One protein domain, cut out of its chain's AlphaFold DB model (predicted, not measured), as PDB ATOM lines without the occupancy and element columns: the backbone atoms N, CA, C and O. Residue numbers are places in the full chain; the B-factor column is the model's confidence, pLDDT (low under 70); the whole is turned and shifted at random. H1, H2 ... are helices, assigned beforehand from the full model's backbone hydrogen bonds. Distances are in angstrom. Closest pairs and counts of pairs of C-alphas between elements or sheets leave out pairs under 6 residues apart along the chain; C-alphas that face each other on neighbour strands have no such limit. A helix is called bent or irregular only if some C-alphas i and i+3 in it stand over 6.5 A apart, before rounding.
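AT A GLANCE: This is residues 33 to 77 of the 77 residues of the protein "Gag protease polyprotein" of Gossypium australe (UniProt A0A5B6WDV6). Picture an open V: a long helix, H1, makes one arm, and a shorter helix, H2, folds back from its far end as the other arm, so that the two come near each other only at the corner of the V. The longer arm has a kink, and beyond the corner the two arms spread apart. The printed part has 45 residues with two named helices, H1 then H2, and no named strand; the class is all helix. It is loose, with a radius of gyration of the C-alphas of 12.9 A, and spans 39 by 23 by 12 A, only just flat.

HOW THE PARTS SIT: Start with H1, residues 34 to 57, which has a kink of 30 degrees near residue 41. Then look at H2, residues 62 to 75: it is close to H1 but not clearly touching, with 1 pair of C-alphas within 8 A, those of Ile 55 and Trp 62, 6.7 A apart. Their lines stand at a steep tilt of 51 degrees, and they run opposite ways. In their backbones, 17 of 20 O i to N i+4 pairs are within hydrogen-bond range in H1 and 8 of 10 in H2.

IN THESE COORDINATES: Find C-alpha 34 at (136.134, 148.725, 115.388); from there H1 runs 32.8 A to C-alpha 57 at (163.410, 167.000, 115.029). H2 runs 20.2 A from C-alpha 62 to C-alpha 75 at (158.698, 154.074, 97.429). Both are only just irregular: C-alphas 36 and 39 are 6.8 A apart, and C-alphas 64 and 67 are 6.9 A apart.

THE WHOLE: The two C-alphas farthest apart are those of His 33 and Gly 60, 38.7 A. The link from H1 to H2 is tight, with 4 residues, and the printed part has no cut. Residues 33 to 49, 56 to 61 and 70 to 77 stand free. Look in the B-factor column for pLDDT under 70 at residues 33 to 37, 54 to 60 and 77; the mean of the printed part is 74.9.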
ATOM      1  N   HIS A  33     131.598 148.600 115.837       55.34
ATOM      2  CA  HIS A  33     132.485 147.520 115.388       55.34
ATOM      3  C   HIS A  33     133.835 148.024 114.864       55.34
ATOM      4  O   HIS A  33     134.032 148.144 113.653       55.34
ATOM      5  N   PRO A  34     134.811 148.256 115.767       54.31
ATOM      6  CA  PRO A  34     136.134 148.725 115.388       54.31
ATOM      7  C   PRO A  34     136.886 147.733 114.506       54.31
ATOM      8  O   PRO A  34     137.912 148.097 113.982       54.31
ATOM      9  N   GLN A  35     136.437 146.497 114.279       54.88
ATOM     10  CA  GLN A  35     137.207 145.512 113.509       54.88
ATOM     11  C   GLN A  35     137.495 145.935 112.055       54.88
ATOM     12  O   GLN A  35     138.593 145.665 111.566       54.88
ATOM     13  N   SER A  36     136.558 146.629 111.399       57.94
ATOM     14  CA  SER A  36     136.762 147.191 110.053       57.94
ATOM     15  C   SER A  36     137.674 148.420 110.076       57.94
ATOM     16  O   SER A  36     138.490 148.596 109.175       57.94
ATOM     17  N   ASP A  37     137.590 149.216 111.144       62.31
ATOM     18  CA  ASP A  37     138.395 150.426 111.327       62.31
ATOM     19  C   ASP A  37     139.748 150.142 111.994       62.31
ATOM     20  O   ASP A  37     140.643 150.972 111.942       62.31
ATOM     21  N   LYS A  38     139.955 148.951 112.564       75.25
ATOM     22  CA  LYS A  38     141.112 148.586 113.397       75.25
ATOM     23  C   LYS A  38     142.407 148.623 112.607       75.25
ATOM     24  O   LYS A  38     143.459 148.959 113.147       75.25
ATOM     25  N   GLN A  39     142.339 148.262 111.325       77.56
ATOM     26  CA  GLN A  39     143.487 148.364 110.426       77.56
ATOM     27  C   GLN A  39     143.813 149.827 110.130       77.56
ATOM     28  O   GLN A  39     144.958 150.236 110.305       77.56
ATOM     29  N   SER A  40     142.816 150.639 109.768       78.12
ATOM     30  CA  SER A  40     143.022 152.075 109.571       78.12
ATOM     31  C   SER A  40     143.471 152.777 110.851       78.12
ATOM     32  O   SER A  40     144.379 153.593 110.793       78.12
ATOM     33  N   GLU A  41     142.931 152.426 112.014       82.56
ATOM     34  CA  GLU A  41     143.326 152.958 113.319       82.56
ATOM     35  C   GLU A  41     144.786 152.628 113.633       82.56
ATOM     36  O   GLU A  41     145.539 153.514 114.038       82.56
ATOM     37  N   ARG A  42     145.221 151.383 113.383       85.50
ATOM     38  CA  ARG A  42     146.624 150.976 113.547       85.50
ATOM     39  C   ARG A  42     147.547 151.759 112.614       85.50
ATOM     40  O   ARG A  42     148.581 152.246 113.058       85.50
ATOM     41  N   VAL A  43     147.172 151.906 111.343       84.50
ATOM     42  CA  VAL A  43     147.960 152.663 110.356       84.50
ATOM     43  C   VAL A  43     148.010 154.152 110.714       84.50
ATOM     44  O   VAL A  43     149.082 154.751 110.683       84.50
ATOM     45  N   ILE A  44     146.887 154.746 111.130       85.31
ATOM     46  CA  ILE A  44     146.806 156.135 111.602       85.31
ATOM     47  C   ILE A  44     147.699 156.340 112.826       85.31
ATOM     48  O   ILE A  44     148.352 157.376 112.928       85.31
ATOM     49  N   GLN A  45     147.741 155.379 113.750       83.94
ATOM     50  CA  GLN A  45     148.585 155.471 114.936       83.94
ATOM     51  C   GLN A  45     150.075 155.426 114.575       83.94
ATOM     52  O   GLN A  45     150.819 156.305 114.997       83.94
ATOM     53  N   ILE A  46     150.489 154.489 113.714       86.38
ATOM     54  CA  ILE A  46     151.872 154.407 113.213       86.38
ATOM     55  C   ILE A  46     152.271 155.709 112.512       86.38
ATOM     56  O   ILE A  46     153.337 156.255 112.781       86.38
ATOM     57  N   LEU A  47     151.398 156.245 111.654       83.31
ATOM     58  CA  LEU A  47     151.627 157.530 110.995       83.31
ATOM     59  C   LEU A  47     151.783 158.653 112.024       83.31
ATOM     60  O   LEU A  47     152.746 159.403 111.944       83.31
ATOM     61  N   LYS A  48     150.893 158.759 113.017       84.44
ATOM     62  CA  LYS A  48     150.995 159.776 114.078       84.44
ATOM     63  C   LYS A  48     152.301 159.680 114.858       84.44
ATOM     64  O   LYS A  48     152.906 160.715 115.120       84.44
ATOM     65  N   ASP A  49     152.738 158.476 115.210       85.44
ATOM     66  CA  ASP A  49     153.974 158.274 115.968       85.44
ATOM     67  C   ASP A  49     155.208 158.615 115.125       85.44
ATOM     68  O   ASP A  49     156.116 159.300 115.601       85.44
ATOM     69  N   MET A  50     155.193 158.254 113.840       82.62
ATOM     70  CA  MET A  50     156.235 158.626 112.886       82.62
ATOM     71  C   MET A  50     156.305 160.150 112.713       82.62
ATOM     72  O   MET A  50     157.368 160.749 112.864       82.62
ATOM     73  N   LEU A  51     155.156 160.794 112.487       78.25
ATOM     74  CA  LEU A  51     155.036 162.249 112.398       78.25
ATOM     75  C   LEU A  51     155.525 162.921 113.686       78.25
ATOM     76  O   LEU A  51     156.239 163.910 113.611       78.25
ATOM     77  N   ARG A  52     155.206 162.384 114.868       82.62
ATOM     78  CA  ARG A  52     155.654 162.937 116.155       82.62
ATOM     79  C   ARG A  52     157.174 162.879 116.312       82.62
ATOM     80  O   ARG A  52     157.754 163.852 116.786       82.62
ATOM     81  N   GLY A  53     157.815 161.795 115.870       78.81
ATOM     82  CA  GLY A  53     159.277 161.690 115.821       78.81
ATOM     83  C   GLY A  53     159.910 162.724 114.885       78.81
ATOM     84  O   GLY A  53     160.881 163.378 115.256       78.81
ATOM     85  N   PHE A  54     159.308 162.948 113.713       69.44
ATOM     86  CA  PHE A  54     159.755 163.989 112.785       69.44
ATOM     87  C   PHE A  54     159.502 165.410 113.330       69.44
ATOM     88  O   PHE A  54     160.383 166.256 113.257       69.44
ATOM     89  N   ILE A  55     158.341 165.691 113.931       65.44
ATOM     90  CA  ILE A  55     158.007 167.020 114.474       65.44
ATOM     91  C   ILE A  55     158.996 167.424 115.572       65.44
ATOM     92  O   ILE A  55     159.395 168.581 115.611       65.44
ATOM     93  N   ILE A  56     159.430 166.486 116.426       67.62
ATOM     94  CA  ILE A  56     160.422 166.755 117.481       67.62
ATOM     95  C   ILE A  56     161.785 167.162 116.889       67.62
ATOM     96  O   ILE A  56     162.465 168.001 117.473       67.62
ATOM     97  N   GLY A  57     162.169 166.629 115.724       64.75
ATOM     98  CA  GLY A  57     163.410 167.000 115.029       64.75
ATOM     99  C   GLY A  57     163.317 168.256 114.150       64.75
ATOM    100  O   GLY A  57     164.347 168.823 113.800       64.75
ATOM    101  N   PHE A  58     162.104 168.701 113.801       60.34
ATOM    102  CA  PHE A  58     161.852 169.724 112.774       60.34
ATOM    103  C   PHE A  58     160.853 170.805 113.222       60.34
ATOM    104  O   PHE A  58     160.041 171.278 112.419       60.34
ATOM    105  N   ILE A  59     160.877 171.203 114.504       60.75
ATOM    106  CA  ILE A  59     160.051 172.315 115.010       60.75
ATOM    107  C   ILE A  59     160.349 173.571 114.173       60.75
ATOM    108  O   ILE A  59     161.392 174.197 114.322       60.75
ATOM    109  N   GLY A  60     159.424 173.917 113.273       68.38
ATOM    110  CA  GLY A  60     159.473 175.120 112.435       68.38
ATOM    111  C   GLY A  60     159.512 174.885 110.920       68.38
ATOM    112  O   GLY A  60     159.022 175.738 110.190       68.38
ATOM    113  N   SER A  61     160.001 173.738 110.433       72.31
ATOM    114  CA  SER A  61     160.211 173.485 108.987       72.31
ATOM    115  C   SER A  61     159.397 172.316 108.423       72.31
ATOM    116  O   SER A  61     159.583 171.911 107.280       72.31
ATOM    117  N   TRP A  62     158.430 171.795 109.187       71.75
ATOM    118  CA  TRP A  62     157.572 170.658 108.821       71.75
ATOM    119  C   TRP A  62     157.048 170.664 107.369       71.75
ATOM    120  O   TRP A  62     157.039 169.627 106.699       71.75
ATOM    121  N   GLY A  63     156.618 171.830 106.874       72.38
ATOM    122  CA  GLY A  63     156.088 171.985 105.516       72.38
ATOM    123  C   GLY A  63     157.091 171.633 104.412       72.38
ATOM    124  O   GLY A  63     156.686 171.141 103.363       72.38
ATOM    125  N   GLU A  64     158.388 171.810 104.667       78.75
ATOM    126  CA  GLU A  64     159.476 171.540 103.718       78.75
ATOM    127  C   GLU A  64     159.796 170.041 103.617       78.75
ATOM    128  O   GLU A  64     160.228 169.563 102.569       78.75
ATOM    129  N   TYR A  65     159.519 169.272 104.676       75.88
ATOM    130  CA  TYR A  65     159.824 167.836 104.752       75.88
ATOM    131  C   TYR A  65     158.641 166.935 104.383       75.88
ATOM    132  O   TYR A  65     158.830 165.758 104.068       75.88
ATOM    133  N   LEU A  66     157.419 167.476 104.359       79.56
ATOM    134  CA  LEU A  66     156.215 166.743 103.958       79.56
ATOM    135  C   LEU A  66     156.327 166.089 102.559       79.56
ATOM    136  O   LEU A  66     155.934 164.925 102.417       79.56
ATOM    137  N   PRO A  67     156.883 166.759 101.526       83.38
ATOM    138  CA  PRO A  67     157.083 166.145 100.214       83.38
ATOM    139  C   PRO A  67     158.053 164.957 100.259       83.38
ATOM    140  O   PRO A  67     157.817 163.947  99.594       83.38
ATOM    141  N   LEU A  68     159.105 165.045 101.080       80.44
ATOM    142  CA  LEU A  68     160.113 163.995 101.233       80.44
ATOM    143  C   LEU A  68     159.545 162.774 101.969       80.44
ATOM    144  O   LEU A  68     159.726 161.644 101.521       80.44
ATOM    145  N   ALA A  69     158.782 162.989 103.041       79.12
ATOM    146  CA  ALA A  69     158.104 161.912 103.765       79.12
ATOM    147  C   ALA A  69     157.105 161.158 102.867       79.12
ATOM    148  O   ALA A  69     157.075 159.925 102.859       79.12
ATOM    149  N   LYS A  70     156.332 161.888 102.049       82.69
ATOM    150  CA  LYS A  70     155.425 161.300 101.050       82.69
ATOM    151  C   LYS A  70     156.185 160.488  99.998       82.69
ATOM    152  O   LYS A  70     155.737 159.409  99.620       82.69
ATOM    153  N   PHE A  71     157.328 160.995  99.533       83.19
ATOM    154  CA  PHE A  71     158.177 160.295  98.571       83.19
ATOM    155  C   PHE A  71     158.692 158.961  99.128       83.19
ATOM    156  O   PHE A  71     158.563 157.938  98.462       83.19
ATOM    157  N   VAL A  72     159.211 158.955 100.358       83.81
ATOM    158  CA  VAL A  72     159.728 157.740 101.009       83.81
ATOM    159  C   VAL A  72     158.620 156.705 101.231       83.81
ATOM    160  O   VAL A  72     158.818 155.528 100.932       83.81
ATOM    161  N   TYR A  73     157.436 157.135 101.681       81.38
ATOM    162  CA  TYR A  73     156.285 156.245 101.867       81.38
ATOM    163  C   TYR A  73     155.871 155.563 100.553       81.38
ATOM    164  O   TYR A  73     155.775 154.342 100.500       81.38
ATOM    165  N   ASN A  74     155.723 156.337  99.474       83.44
ATOM    166  CA  ASN A  74     155.328 155.832  98.153       83.44
ATOM    167  C   ASN A  74     156.377 154.937  97.471       83.44
ATOM    168  O   ASN A  74     156.089 154.354  96.433       83.44
ATOM    169  N   LYS A  75     157.618 154.915  97.966       77.56
ATOM    170  CA  LYS A  75     158.698 154.074  97.429       77.56
ATOM    171  C   LYS A  75     158.919 152.799  98.235       77.56
ATOM    172  O   LYS A  75     159.588 151.897  97.746       77.56
ATOM    173  N   SER A  76     158.389 152.745  99.453       73.50
ATOM    174  CA  SER A  76     158.547 151.607 100.361       73.50
ATOM    175  C   SER A  76     157.413 150.578 100.242       73.50
ATOM    176  O   SER A  76     157.488 149.533 100.885       73.50
ATOM    177  N   PHE A  77     156.384 150.867  99.436       56.72
ATOM    178  CA  PHE A  77     155.193 150.051  99.169       56.72
ATOM    179  C   PHE A  77     154.786 150.186  97.699       56.72
ATOM    180  O   PHE A  77     154.088 149.273  97.208       56.72
TER     181      PHE A  77